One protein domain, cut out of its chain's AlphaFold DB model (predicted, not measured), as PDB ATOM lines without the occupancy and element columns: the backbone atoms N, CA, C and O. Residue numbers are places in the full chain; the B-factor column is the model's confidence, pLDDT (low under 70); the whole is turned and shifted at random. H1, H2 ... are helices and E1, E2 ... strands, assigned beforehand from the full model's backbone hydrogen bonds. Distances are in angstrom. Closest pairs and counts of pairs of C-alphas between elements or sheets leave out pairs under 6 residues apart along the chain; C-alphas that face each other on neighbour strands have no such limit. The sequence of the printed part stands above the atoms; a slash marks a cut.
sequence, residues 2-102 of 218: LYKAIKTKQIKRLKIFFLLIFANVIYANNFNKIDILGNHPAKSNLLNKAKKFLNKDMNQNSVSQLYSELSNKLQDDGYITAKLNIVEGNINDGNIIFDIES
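This is residues 2 to 102 of the 218 residues of an uncharacterized protein of Campylobacter portucalensis (UniProt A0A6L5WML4). A three-stranded sheet, E1 E3 E2, has a helical hairpin, H2 and H3, packed over one face, while the long helix H1 runs alongside the sheet's E2 edge. The other face is bare, and the link from H1 to E1 swings out at one end of the domain, round Ile 26. The printed part has 101 residues with three named helices and three named strands, in the order H1 E1 H2 H3 E2 E3, of mixed class. The sheet is mixed: E1 and E3 are parallel, E3 and E2 antiparallel. The whole is compact, with a radius of gyration of the C-alphas of 13.3 A and spans of 39 by 29 by 19 A.

Start at H1, residues 2 to 22; it is on the sheet, where its closest C-alphas to E2, residues 83 to 90, are those of Ile 21 and Asn 90, 6.6 A apart. Next look at E1, residues 33 to 37, an edge strand beside the inner strand E3, residues 95 to 101; N 37 and O 98 are 2.8 A apart, within hydrogen-bond range. On the other side of E3 is E2, and the two form a hairpin; N 85 and O 99 are 2.9 A apart, within range. H2, residues 43 to 53, lies over E1 at a height over the sheet of 8.9 A. H3, residues 60 to 77, is on the same face, over E3 and E2 at a height of 9.5 A; with H2 this makes two layers, helices on one face of a sheet. H2 and H3 touch, closest at the C-alphas of Leu 46 and Leu 70, 6.0 A; H3 does so with residues 66 to 74 alone. Their tilt of 33 degrees, opposite ways, is shallow, only just short of steep. H1 and H3 are close but not clearly touching, while H1 and H2 are apart. Every O i to N i+4 pair is within range in H1 and H3; in H2, 5 of 7 are.

Find C-alpha 2 at (-36.184, 7.772, 24.563); from there H1 runs 30.2 A to C-alpha 22. E1 spans 13.0 A, H2 15.9 A, and H3 25.7 A from C-alpha 60 at (-54.998, 22.926, 12.383). E2 spans 21.1 A, and E3 19.9 A, ending at C-alpha 101 at (-35.594, 12.801, 7.854).

The C-alphas farthest apart are those of Ile 26 and Gly 78, 39.7 A. The printed part has no cut and no long link. Its mean pLDDT is 82.0; look for values under 70 at residues 2 to 15, 19 and 21 to 28.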
ATOM      1  N   LEU A   2     -36.422   7.084  25.847       25.33
ATOM      2  CA  LEU A   2     -36.184   7.772  24.563       25.33
ATOM      3  C   LEU A   2     -37.445   8.013  23.707       25.33
ATOM      4  O   LEU A   2     -37.673   9.137  23.264       25.33
ATOM      5  N   TYR A   3     -38.309   7.004  23.533       29.58
ATOM      6  CA  TYR A   3     -39.541   7.131  22.733       29.58
ATOM      7  C   TYR A   3     -40.477   8.246  23.240       29.58
ATOM      8  O   TYR A   3     -41.006   9.035  22.454       29.58
ATOM      9  N   LYS A   4     -40.617   8.389  24.568       26.94
ATOM     10  CA  LYS A   4     -41.373   9.499  25.174       26.94
ATOM     11  C   LYS A   4     -40.733  10.851  24.838       26.94
ATOM     12  O   LYS A   4     -41.446  11.748  24.409       26.94
ATOM     13  N   ALA A   5     -39.411  10.982  24.962       25.03
ATOM     14  CA  ALA A   5     -38.701  12.234  24.689       25.03
ATOM     15  C   ALA A   5     -38.795  12.674  23.213       25.03
ATOM     16  O   ALA A   5     -39.009  13.859  22.937       25.03
ATOM     17  N   ILE A   6     -38.707  11.731  22.266       43.06
ATOM     18  CA  ILE A   6     -38.857  11.995  20.823       43.06
ATOM     19  C   ILE A   6     -40.274  12.493  20.517       43.06
ATOM     20  O   ILE A   6     -40.435  13.545  19.890       43.06
ATOM     21  N   LYS A   7     -41.295  11.801  21.038       46.00
ATOM     22  CA  LYS A   7     -42.703  12.181  20.862       46.00
ATOM     23  C   LYS A   7     -42.996  13.564  21.458       46.00
ATOM     24  O   LYS A   7     -43.643  14.389  20.817       46.00
ATOM     25  N   THR A   8     -42.448  13.886  22.632       42.50
ATOM     26  CA  THR A   8     -42.593  15.218  23.251       42.50
ATOM     27  C   THR A   8     -41.927  16.328  22.428       42.50
ATOM     28  O   THR A   8     -42.481  17.424  22.308       42.50
ATOM     29  N   LYS A   9     -40.757  16.065  21.829       55.91
ATOM     30  CA  LYS A   9     -40.037  17.041  20.995       55.91
ATOM     31  C   LYS A   9     -40.760  17.308  19.669       55.91
ATOM     32  O   LYS A   9     -40.847  18.466  19.264       55.91
ATOM     33  N   GLN A  10     -41.331  16.276  19.041       59.72
ATOM     34  CA  GLN A  10     -42.176  16.426  17.848       59.72
ATOM     35  C   GLN A  10     -43.442  17.242  18.143       59.72
ATOM     36  O   GLN A  10     -43.735  18.186  17.415       59.72
ATOM     37  N   ILE A  11     -44.131  16.974  19.260       61.94
ATOM     38  CA  ILE A  11     -45.327  17.734  19.664       61.94
ATOM     39  C   ILE A  11     -45.002  19.219  19.888       61.94
ATOM     40  O   ILE A  11     -45.764  20.086  19.461       61.94
ATOM     41  N   LYS A  12     -43.866  19.538  20.527       62.50
ATOM     42  CA  LYS A  12     -43.427  20.936  20.696       62.50
ATOM     43  C   LYS A  12     -43.171  21.626  19.353       62.50
ATOM     44  O   LYS A  12     -43.622  22.752  19.172       62.50
ATOM     45  N   ARG A  13     -42.490  20.960  18.412       66.75
ATOM     46  CA  ARG A  13     -42.234  21.506  17.064       66.75
ATOM     47  C   ARG A  13     -43.525  21.745  16.289       66.75
ATOM     48  O   ARG A  13     -43.679  22.810  15.707       66.75
ATOM     49  N   LEU A  14     -44.464  20.804  16.356       66.38
ATOM     50  CA  LEU A  14     -45.761  20.932  15.699       66.38
ATOM     51  C   LEU A  14     -46.571  22.109  16.271       66.38
ATOM     52  O   LEU A  14     -47.154  22.876  15.514       66.38
ATOM     53  N   LYS A  15     -46.545  22.322  17.596       69.75
ATOM     54  CA  LYS A  15     -47.173  23.498  18.227       69.75
ATOM     55  C   LYS A  15     -46.547  24.825  17.785       69.75
ATOM     56  O   LYS A  15     -47.282  25.768  17.519       69.75
ATOM     57  N   ILE A  16     -45.216  24.901  17.703       71.69
ATOM     58  CA  ILE A  16     -44.507  26.107  17.233       71.69
ATOM     59  C   ILE A  16     -44.849  26.390  15.765       71.69
ATOM     60  O   ILE A  16     -45.140  27.526  15.411       71.69
ATOM     61  N   PHE A  17     -44.874  25.351  14.931       72.12
ATOM     62  CA  PHE A  17     -45.276  25.452  13.531       72.12
ATOM     63  C   PHE A  17     -46.715  25.959  13.384       72.12
ATOM     64  O   PHE A  17     -46.971  26.873  12.606       72.12
ATOM     65  N   PHE A  18     -47.648  25.436  14.189       75.88
ATOM     66  CA  PHE A  18     -49.020  25.938  14.200       75.88
ATOM     67  C   PHE A  18     -49.097  27.416  14.574       75.88
ATOM     68  O   PHE A  18     -49.811  28.163  13.912       75.88
ATOM     69  N   LEU A  19     -48.326  27.855  15.571       69.62
ATOM     70  CA  LEU A  19     -48.274  29.265  15.954       69.62
ATOM     71  C   LEU A  19     -47.805  30.156  14.792       69.62
ATOM     72  O   LEU A  19     -48.365  31.222  14.584       69.62
ATOM     73  N   LEU A  20     -46.813  29.715  14.014       71.19
ATOM     74  CA  LEU A  20     -46.252  30.504  12.913       71.19
ATOM     75  C   LEU A  20     -47.226  30.696  11.748       71.19
ATOM     76  O   LEU A  20     -47.244  31.762  11.142       71.19
ATOM     77  N   ILE A  21     -48.026  29.680  11.435       68.50
ATOM     78  CA  ILE A  21     -48.816  29.682  10.197       68.50
ATOM     79  C   ILE A  21     -50.258  30.109  10.463       68.50
ATOM     80  O   ILE A  21     -50.849  30.790   9.635       68.50
ATOM     81  N   PHE A  22     -50.812  29.780  11.635       68.31
ATOM     82  CA  PHE A  22     -52.203  30.091  11.970       68.31
ATOM     83  C   PHE A  22     -52.395  31.435  12.688       68.31
ATOM     84  O   PHE A  22     -53.536  31.866  12.829       68.31
ATOM     85  N   ALA A  23     -51.329  32.118  13.129       65.19
ATOM     86  CA  ALA A  23     -51.454  33.336  13.944       65.19
ATOM     87  C   ALA A  23     -52.195  34.501  13.264       65.19
ATOM     88  O   ALA A  23     -52.759  35.329  13.971       65.19
ATOM     89  N   ASN A  24     -52.207  34.574  11.928       58.97
ATOM     90  CA  ASN A  24     -52.776  35.706  11.180       58.97
ATOM     91  C   ASN A  24     -53.673  35.266  10.005       58.97
ATOM     92  O   ASN A  24     -53.740  35.945   8.982       58.97
ATOM     93  N   VAL A  25     -54.334  34.108  10.113       61.59
ATOM     94  CA  VAL A  25     -55.193  33.584   9.039       61.59
ATOM     95  C   VAL A  25     -56.580  34.206   9.125       61.59
ATOM     96  O   VAL A  25     -57.264  34.068  10.134       61.59
ATOM     97  N   ILE A  26     -56.998  34.861   8.043       56.56
ATOM     98  CA  ILE A  26     -58.314  35.505   7.932       56.56
ATOM     99  C   ILE A  26     -59.321  34.560   7.241       56.56
ATOM    100  O   ILE A  26     -60.497  34.561   7.595       56.56
ATOM    101  N   TYR A  27     -58.855  33.694   6.326       61.28
ATOM    102  CA  TYR A  27     -59.651  32.664   5.646       61.28
ATOM    103  C   TYR A  27     -58.829  31.384   5.446       61.28
ATOM    104  O   TYR A  27     -57.669  31.452   5.046       61.28
ATOM    105  N   ALA A  28     -59.418  30.215   5.716       63.91
ATOM    106  CA  ALA A  28     -58.776  28.925   5.466       63.91
ATOM    107  C   ALA A  28     -59.088  28.457   4.038       63.91
ATOM    108  O   ALA A  28     -60.255  28.273   3.698       63.91
ATOM    109  N   ASN A  29     -58.055  28.262   3.216       81.25
ATOM    110  CA  ASN A  29     -58.203  27.620   1.913       81.25
ATOM    111  C   ASN A  29     -58.153  26.093   2.037       81.25
ATOM    112  O   ASN A  29     -57.756  25.539   3.063       81.25
ATOM    113  N   ASN A  30     -58.549  25.404   0.970       89.25
ATOM    114  CA  ASN A  30     -58.381  23.959   0.866       89.25
ATOM    115  C   ASN A  30     -56.913  23.582   0.642       89.25
ATOM    116  O   ASN A  30     -56.138  24.378   0.118       89.25
ATOM    117  N   PHE A  31     -56.531  22.345   0.967       89.50
ATOM    118  CA  PHE A  31     -55.265  21.787   0.492       89.50
ATOM    119  C   PHE A  31     -55.256  21.757  -1.041       89.50
ATOM    120  O   PHE A  31     -55.976  20.969  -1.661       89.50
ATOM    121  N   ASN A  32     -54.392  22.580  -1.624       90.69
ATOM    122  CA  ASN A  32     -54.178  22.708  -3.060       90.69
ATOM    123  C   ASN A  32     -52.941  21.924  -3.501       90.69
ATOM    124  O   ASN A  32     -52.970  21.234  -4.522       90.69
ATOM    125  N   LYS A  33     -51.861  21.981  -2.711       91.94
ATOM    126  CA  LYS A  33     -50.610  21.277  -3.002       91.94
ATOM    127  C   LYS A  33     -50.011  20.667  -1.743       91.94
ATOM    128  O   LYS A  33     -49.826  21.342  -0.733       91.94
ATOM    129  N   ILE A  34     -49.671  19.382  -1.824       94.69
ATOM    130  CA  ILE A  34     -48.961  18.663  -0.766       94.69
ATOM    131  C   ILE A  34     -47.721  18.025  -1.381       94.69
ATOM    132  O   ILE A  34     -47.843  17.096  -2.180       94.69
ATOM    133  N   ASP A  35     -46.548  18.507  -0.982       94.31
ATOM    134  CA  ASP A  35     -45.262  17.973  -1.428       94.31
ATOM    135  C   ASP A  35     -44.505  17.307  -0.278       94.31
ATOM    136  O   ASP A  35     -44.686  17.614   0.901       94.31
ATOM    137  N   ILE A  36     -43.635  16.368  -0.647       95.38
ATOM    138  CA  ILE A  36     -42.754  15.663   0.280       95.38
ATOM    139  C   ILE A  36     -41.336  15.683  -0.294       95.38
ATOM    140  O   ILE A  36     -41.064  15.123  -1.362       95.38
ATOM    141  N   LEU A  37     -40.433  16.351   0.412       92.81
ATOM    142  CA  LEU A  37     -39.005  16.417   0.141       92.81
ATOM    143  C   LEU A  37     -38.278  15.197   0.726       92.81
ATOM    144  O   LEU A  37     -38.876  14.337   1.378       92.81
ATOM    145  N   GLY A  38     -36.988  15.100   0.417       85.69
ATOM    146  CA  GLY A  38     -36.148  13.974   0.803       85.69
ATOM    147  C   GLY A  38     -36.169  12.831  -0.215       85.69
ATOM    148  O   GLY A  38     -37.120  12.643  -0.985       85.69
ATOM    149  N   ASN A  39     -35.071  12.079  -0.235       88.50
ATOM    150  CA  ASN A  39     -34.945  10.845  -0.995       88.50
ATOM    151  C   ASN A  39     -35.185   9.674  -0.037       88.50
ATOM    152  O   ASN A  39     -34.282   9.307   0.704       88.50
ATOM    153  N   HIS A  40     -36.410   9.146  -0.014       94.81
ATOM    154  CA  HIS A  40     -36.800   8.050   0.873       94.81
ATOM    155  C   HIS A  40     -37.735   7.074   0.135       94.81
ATOM    156  O   HIS A  40     -38.653   7.538  -0.556       94.81
ATOM    157  N   PRO A  41     -37.591   5.743   0.301       94.81
ATOM    158  CA  PRO A  41     -38.382   4.748  -0.429       94.81
ATOM    159  C   PRO A  41     -39.901   4.901  -0.251       94.81
ATOM    160  O   PRO A  41     -40.675   4.687  -1.180       94.81
ATOM    161  N   ALA A  42     -40.350   5.344   0.928       95.12
ATOM    162  CA  ALA A  42     -41.776   5.540   1.206       95.12
ATOM    163  C   ALA A  42     -42.392   6.794   0.553       95.12
ATOM    164  O   ALA A  42     -43.611   6.960   0.604       95.12
ATOM    165  N   LYS A  43     -41.596   7.687  -0.057       95.06
ATOM    166  CA  LYS A  43     -42.066   8.993  -0.555       95.06
ATOM    167  C   LYS A  43     -43.277   8.883  -1.483       95.06
ATOM    168  O   LYS A  43     -44.261   9.591  -1.285       95.06
ATOM    169  N   SER A  44     -43.236   7.973  -2.457       94.38
ATOM    170  CA  SER A  44     -44.347   7.762  -3.401       94.38
ATOM    171  C   SER A  44     -45.636   7.335  -2.685       94.38
ATOM    172  O   SER A  44     -46.705   7.913  -2.898       94.38
ATOM    173  N   ASN A  45     -45.531   6.380  -1.756       94.25
ATOM    174  CA  ASN A  45     -46.671   5.874  -0.990       94.25
ATOM    175  C   ASN A  45     -47.285   6.955  -0.096       94.25
ATOM    176  O   ASN A  45     -48.509   7.059   0.007       94.25
ATOM    177  N   LEU A  46     -46.440   7.778   0.525       96.00
ATOM    178  CA  LEU A  46     -46.873   8.898   1.351       96.00
ATOM    179  C   LEU A  46     -47.562   9.979   0.523       96.00
ATOM    180  O   LEU A  46     -48.637  10.422   0.910       96.00
ATOM    181  N   LEU A  47     -47.016  10.343  -0.642       95.62
ATOM    182  CA  LEU A  47     -47.663  11.286  -1.559       95.62
ATOM    183  C   LEU A  47     -49.039  10.776  -1.999       95.62
ATOM    184  O   LEU A  47     -50.017  11.519  -1.969       95.62
ATOM    185  N   ASN A  48     -49.155   9.493  -2.347       95.12
ATOM    186  CA  ASN A  48     -50.443   8.905  -2.717       95.12
ATOM    187  C   ASN A  48     -51.450   8.910  -1.559       95.12
ATOM    188  O   ASN A  48     -52.638   9.139  -1.785       95.12
ATOM    189  N   LYS A  49     -50.996   8.713  -0.316       94.88
ATOM    190  CA  LYS A  49     -51.859   8.830   0.866       94.88
ATOM    191  C   LYS A  49     -52.257  10.286   1.137       94.88
ATOM    192  O   LYS A  49     -53.426  10.545   1.409       94.88
ATOM    193  N   ALA A  50     -51.325  11.226   0.974       95.00
ATOM    194  CA  ALA A  50     -51.549  12.658   1.147       95.00
ATOM    195  C   ALA A  50     -52.568  13.226   0.151       95.00
ATOM    196  O   ALA A  50     -53.372  14.075   0.526       95.00
ATOM    197  N   LYS A  51     -52.618  12.712  -1.088       93.62
ATOM    198  CA  LYS A  51     -53.594  13.142  -2.108       93.62
ATOM    199  C   LYS A  51     -55.053  13.061  -1.643       93.62
ATOM    200  O   LYS A  51     -55.877  13.831  -2.118       93.62
ATOM    201  N   LYS A  52     -55.379  12.189  -0.680       92.69
ATOM    202  CA  LYS A  52     -56.727  12.089  -0.080       92.69
ATOM    203  C   LYS A  52     -57.147  13.329   0.716       92.69
ATOM    204  O   LYS A  52     -58.306  13.432   1.115       92.69
ATOM    205  N   PHE A  53     -56.205  14.218   1.013       93.12
ATOM    206  CA  PHE A  53     -56.448  15.476   1.706       93.12
ATOM    207  C   PHE A  53     -56.611  16.655   0.754       93.12
ATOM    208  O   PHE A  53     -57.059  17.701   1.209       93.12
ATOM    209  N   LEU A  54     -56.315  16.487  -0.541       90.56
ATOM    210  CA  LEU A  54     -56.592  17.521  -1.536       90.56
ATOM    211  C   LEU A  54     -58.081  17.880  -1.503       90.56
ATOM    212  O   LEU A  54     -58.931  17.001  -1.346       90.56
ATOM    213  N   ASN A  55     -58.383  19.172  -1.638       83.56
ATOM    214  CA  ASN A  55     -59.734  19.742  -1.562       83.56
ATOM    215  C   ASN A  55     -60.427  19.657  -0.186       83.56
ATOM    216  O   ASN A  55     -61.612  19.966  -0.099       83.56
ATOM    217  N   LYS A  56     -59.729  19.255   0.888       89.62
ATOM    218  CA  LYS A  56     -60.210  19.446   2.269       89.62
ATOM    219  C   LYS A  56     -59.725  20.783   2.815       89.62
ATOM    220  O   LYS A  56     -58.609  21.183   2.489       89.62
ATOM    221  N   ASP A  57     -60.488  21.393   3.718       90.12
ATOM    222  CA  ASP A  57     -60.073  22.612   4.418       90.12
ATOM    223  C   ASP A  57     -58.704  22.426   5.082       90.12
ATOM    224  O   ASP A  57     -58.495  21.472   5.842       90.12
ATOM    225  N   MET A  58     -57.769  23.341   4.834       88.94
ATOM    226  CA  MET A  58     -56.459  23.361   5.477       88.94
ATOM    227  C   MET A  58     -56.559  24.124   6.800       88.94
ATOM    228  O   MET A  58     -56.349  25.332   6.881       88.94
ATOM    229  N   ASN A  59     -56.880  23.401   7.870       86.94
ATOM    230  CA  ASN A  59     -56.948  23.923   9.228       86.94
ATOM    231  C   ASN A  59     -56.040  23.120  10.173       86.94
ATOM    232  O   ASN A  59     -55.456  22.103   9.796       86.94
ATOM    233  N   GLN A  60     -55.893  23.573  11.419       84.19
ATOM    234  CA  GLN A  60     -54.998  22.926  12.383       84.19
ATOM    235  C   GLN A  60     -55.322  21.435  12.581       84.19
ATOM    236  O   GLN A  60     -54.410  20.610  12.703       84.19
ATOM    237  N   ASN A  61     -56.608  21.076  12.579       87.31
ATOM    238  CA  ASN A  61     -57.054  19.701  12.776       87.31
ATOM    239  C   ASN A  61     -56.729  18.833  11.561       87.31
ATOM    240  O   ASN A  61     -56.155  17.758  11.719       87.31
ATOM    241  N   SER A  62     -57.033  19.305  10.352       90.56
ATOM    242  CA  SER A  62     -56.777  18.550   9.125       90.56
ATOM    243  C   SER A  62     -55.281  18.411   8.826       90.56
ATOM    244  O   SER A  62     -54.847  17.334   8.419       90.56
ATOM    245  N   VAL A  63     -54.466  19.431   9.125       90.38
ATOM    246  CA  VAL A  63     -52.994  19.346   9.063       90.38
ATOM    247  C   VAL A  63     -52.461  18.346  10.093       90.38
ATOM    248  O   VAL A  63     -51.613  17.518   9.760       90.38
ATOM    249  N   SER A  64     -52.975  18.371  11.329       88.75
ATOM    250  CA  SER A  64     -52.597  17.393  12.364       88.75
ATOM    251  C   SER A  64     -52.967  15.967  11.957       88.75
ATOM    252  O   SER A  64     -52.186  15.036  12.177       88.75
ATOM    253  N   GLN A  65     -54.139  15.790  11.347       92.75
ATOM    254  CA  GLN A  65     -54.602  14.501  10.850       92.75
ATOM    255  C   GLN A  65     -53.719  14.010   9.699       92.75
ATOM    256  O   GLN A  65     -53.244  12.879   9.759       92.75
ATOM    257  N   LEU A  66     -53.434  14.858   8.706       94.31
ATOM    258  CA  LEU A  66     -52.530  14.536   7.599       94.31
ATOM    259  C   LEU A  66     -51.148  14.120   8.122       94.31
ATOM    260  O   LEU A  66     -50.662  13.043   7.783       94.31
ATOM    261  N   TYR A  67     -50.546  14.923   9.005       93.31
ATOM    262  CA  TYR A  67     -49.257  14.604   9.624       93.31
ATOM    263  C   TYR A  67     -49.279  13.241  10.327       93.31
ATOM    264  O   TYR A  67     -48.365  12.430  10.154       93.31
ATOM    265  N   SER A  68     -50.336  12.970  11.099       93.06
ATOM    266  CA  SER A  68     -50.500  11.709  11.828       93.06
ATOM    267  C   SER A  68     -50.675  10.525  10.877       93.06
ATOM    268  O   SER A  68     -50.039   9.493  11.065       93.06
ATOM    269  N   GLU A  69     -51.476  10.663   9.821       95.38
ATOM    270  CA  GLU A  69     -51.699   9.597   8.840       95.38
ATOM    271  C   GLU A  69     -50.440   9.240   8.042       95.38
ATOM    272  O   GLU A  69     -50.220   8.056   7.755       95.38
ATOM    273  N   LEU A  70     -49.622  10.238   7.696       95.88
ATOM    274  CA  LEU A  70     -48.335  10.039   7.027       95.88
ATOM    275  C   LEU A  70     -47.295   9.429   7.975       95.88
ATOM    276  O   LEU A  70     -46.615   8.473   7.607       95.88
ATOM    277  N   SER A  71     -47.215   9.920   9.213       93.00
ATOM    278  CA  SER A  71     -46.292   9.391  10.227       93.00
ATOM    279  C   SER A  71     -46.635   7.956  10.635       93.00
ATOM    280  O   SER A  71     -45.740   7.137  10.835       93.00
ATOM    281  N   ASN A  72     -47.924   7.624  10.732       93.56
ATOM    282  CA  ASN A  72     -48.367   6.253  10.980       93.56
ATOM    283  C   ASN A  72     -48.056   5.364   9.775       93.56
ATOM    284  O   ASN A  72     -47.533   4.275   9.950       93.56
ATOM    285  N   LYS A  73     -48.263   5.859   8.547       94.81
ATOM    286  CA  LYS A  73     -47.923   5.096   7.340       94.81
ATOM    287  C   LYS A  73     -46.433   4.743   7.265       94.81
ATOM    288  O   LYS A  73     -46.114   3.630   6.866       94.81
ATOM    289  N   LEU A  74     -45.535   5.650   7.660       94.50
ATOM    290  CA  LEU A  74     -44.102   5.346   7.779       94.50
ATOM    291  C   LEU A  74     -43.839   4.186   8.751       94.50
ATOM    292  O   LEU A  74     -43.099   3.265   8.411       94.50
ATOM    293  N   GLN A  75     -44.473   4.213   9.926       92.62
ATOM    294  CA  GLN A  75     -44.347   3.156  10.935       92.62
ATOM    295  C   GLN A  75     -44.924   1.822  10.444       92.62
ATOM    296  O   GLN A  75     -44.244   0.806  10.546       92.62
ATOM    297  N   ASP A  76     -46.115   1.829   9.841       92.69
ATOM    298  CA  ASP A  76     -46.766   0.638   9.271       92.69
ATOM    299  C   ASP A  76     -45.911   0.001   8.157       92.69
ATOM    300  O   ASP A  76     -45.855  -1.222   7.981       92.69
ATOM    301  N   ASP A  77     -45.196   0.835   7.396       93.62
ATOM    302  CA  ASP A  77     -44.265   0.383   6.364       93.62
ATOM    303  C   ASP A  77     -42.938  -0.141   6.929       93.62
ATOM    304  O   ASP A  77     -42.217  -0.830   6.207       93.62
ATOM    305  N   GLY A  78     -42.674   0.072   8.220       92.50
ATOM    306  CA  GLY A  78     -41.523  -0.449   8.960       92.50
ATOM    307  C   GLY A  78     -40.418   0.578   9.240       92.50
ATOM    308  O   GLY A  78     -39.419   0.240   9.874       92.50
ATOM    309  N   TYR A  79     -40.589   1.838   8.827       95.25
ATOM    310  CA  TYR A  79     -39.601   2.916   8.978       95.25
ATOM    311  C   TYR A  79     -39.711   3.609  10.344       95.25
ATOM    312  O   TYR A  79     -40.030   4.793  10.447       95.25
ATOM    313  N   ILE A  80     -39.470   2.859  11.421       89.75
ATOM    314  CA  ILE A  80     -39.706   3.303  12.808       89.75
ATOM    315  C   ILE A  80     -38.744   4.395  13.310       89.75
ATOM    316  O   ILE A  80     -39.047   5.077  14.290       89.75
ATOM    317  N   THR A  81     -37.594   4.580  12.657       91.00
ATOM    318  CA  THR A  81     -36.604   5.619  12.999       91.00
ATOM    319  C   THR A  81     -36.702   6.857  12.100       91.00
ATOM    320  O   THR A  81     -36.083   7.881  12.407       91.00
ATOM    321  N   ALA A  82     -37.507   6.800  11.031       92.44
ATOM    322  CA  ALA A  82     -37.752   7.934  10.149       92.44
ATOM    323  C   ALA A  82     -38.638   8.987  10.834       92.44
ATOM    324  O   ALA A  82     -39.549   8.674  11.605       92.44
ATOM    325  N   LYS A  83     -38.384  10.265  10.541       90.25
ATOM    326  CA  LYS A  83     -39.140  11.392  11.101       90.25
ATOM    327  C   LYS A  83     -39.710  12.243   9.984       90.25
ATOM    328  O   LYS A  83     -38.991  12.674   9.090       90.25
ATOM    329  N   LEU A  84     -41.000  12.542  10.088       92.12
ATOM    330  CA  LEU A  84     -41.654  13.508   9.221       92.12
ATOM    331  C   LEU A  84     -41.562  14.896   9.861       92.12
ATOM    332  O   LEU A  84     -41.969  15.086  11.011       92.12
ATOM    333  N   ASN A  85     -41.043  15.862   9.117       90.44
ATOM    334  CA  ASN A  85     -41.000  17.267   9.503       90.44
ATOM    335  C   ASN A  85     -41.871  18.078   8.545       90.44
ATOM    336  O   ASN A  85     -41.996  17.723   7.377       90.44
ATOM    337  N   ILE A  86     -42.463  19.165   9.032       89.69
ATOM    338  CA  ILE A  86     -43.103  20.155   8.162       89.69
ATOM    339  C   ILE A  86     -42.102  21.288   7.980       89.69
ATOM    340  O   ILE A  86     -41.647  21.857   8.974       89.69
ATOM    341  N   VAL A  87     -41.702  21.543   6.737       88.12
ATOM    342  CA  VAL A  87     -40.656  22.524   6.412       88.12
ATOM    343  C   VAL A  87     -41.287  23.855   6.047       88.12
ATOM    344  O   VAL A  87     -40.865  24.892   6.543       88.12
ATOM    345  N   GLU A  88     -42.347  23.808   5.245       85.00
ATOM    346  CA  GLU A  88     -43.088  24.987   4.815       85.00
ATOM    347  C   GLU A  88     -44.586  24.699   4.841       85.00
ATOM    348  O   GLU A  88     -45.040  23.580   4.591       85.00
ATOM    349  N   GLY A  89     -45.372  25.724   5.145       81.56
ATOM    350  CA  GLY A  89     -46.818  25.670   5.032       81.56
ATOM    351  C   GLY A  89     -47.383  27.070   4.875       81.56
ATOM    352  O   GLY A  89     -46.994  27.982   5.600       81.56
ATOM    353  N   ASN A  90     -48.306  27.225   3.933       80.69
ATOM    354  CA  ASN A  90     -49.081  28.437   3.741       80.69
ATOM    355  C   ASN A  90     -50.560  28.065   3.637       80.69
ATOM    356  O   ASN A  90     -51.004  27.509   2.634       80.69
ATOM    357  N   ILE A  91     -51.320  28.394   4.681       77.75
ATOM    358  CA  ILE A  91     -52.764  28.136   4.740       77.75
ATOM    359  C   ILE A  91     -53.523  29.004   3.744       77.75
ATOM    360  O   ILE A  91     -54.525  28.554   3.199       77.75
ATOM    361  N   ASN A  92     -53.038  30.221   3.482       77.62
ATOM    362  CA  ASN A  92     -53.676  31.125   2.532       77.62
ATOM    363  C   ASN A  92     -53.562  30.589   1.103       77.62
ATOM    364  O   ASN A  92     -54.481  30.781   0.325       77.62
ATOM    365  N   ASP A  93     -52.493  29.865   0.763       83.06
ATOM    366  CA  ASP A  93     -52.323  29.286  -0.579       83.06
ATOM    367  C   ASP A  93     -52.759  27.812  -0.652       83.06
ATOM    368  O   ASP A  93     -52.821  27.236  -1.739       83.06
ATOM    369  N   GLY A  94     -53.053  27.180   0.491       86.31
ATOM    370  CA  GLY A  94     -53.386  25.757   0.567       86.31
ATOM    371  C   GLY A  94     -52.192  24.818   0.359       86.31
ATOM    372  O   GLY A  94     -52.377  23.655  -0.011       86.31
ATOM    373  N   ASN A  95     -50.966  25.312   0.536       90.75
ATOM    374  CA  ASN A  95     -49.739  24.593   0.200       90.75
ATOM    375  C   ASN A  95     -49.018  24.123   1.464       90.75
ATOM    376  O   ASN A  95     -48.823  24.897   2.402       90.75
ATOM    377  N   ILE A  96     -48.573  22.867   1.486       91.88
ATOM    378  CA  ILE A  96     -47.782  22.313   2.588       91.88
ATOM    379  C   ILE A  96     -46.670  21.407   2.063       91.88
ATOM    380  O   ILE A  96     -46.876  20.603   1.150       91.88
ATOM    381  N   ILE A  97     -45.487  21.539   2.656       93.44
ATOM    382  CA  ILE A  97     -44.298  20.783   2.283       93.44
ATOM    383  C   ILE A  97     -43.767  20.055   3.512       93.44
ATOM    384  O   ILE A  97     -43.395  20.664   4.521       93.44
ATOM    385  N   PHE A  98     -43.704  18.734   3.400       94.69
ATOM    386  CA  PHE A  98     -43.060  17.876   4.382       94.69
ATOM    387  C   PHE A  98     -41.645  17.505   3.937       94.69
ATOM    388  O   PHE A  98     -41.342  17.505   2.748       94.69
ATOM    389  N   ASP A  99     -40.800  17.121   4.882       93.94
ATOM    390  CA  ASP A  99     -39.501  16.497   4.636       93.94
ATOM    391  C   ASP A  99     -39.371  15.222   5.469       93.94
ATOM    392  O   ASP A  99     -39.795  15.180   6.631       93.94
ATOM    393  N   ILE A 100     -38.824  14.171   4.855       94.50
ATOM    394  CA  ILE A 100     -38.582  12.889   5.520       94.50
ATOM    395  C   ILE A 100     -37.120  12.842   5.951       94.50
ATOM    396  O   ILE A 100     -36.219  12.560   5.159       94.50
ATOM    397  N   GLU A 101     -36.891  13.049   7.244       92.44
ATOM    398  CA  GLU A 101     -35.594  12.801   7.854       92.44
ATOM    399  C   GLU A 101     -35.430  11.290   8.052       92.44
ATOM    400  O   GLU A 101     -36.050  10.673   8.922       92.44
ATOM    401  N   SER A 102     -34.619  10.706   7.178       92.19
ATOM    402  CA  SER A 102     -34.408   9.267   7.056       92.19
ATOM    403  C   SER A 102     -33.531   8.733   8.188       92.19
ATOM    404  O   SER A 102     -32.486   9.316   8.492       92.19
TER     405      SER A 102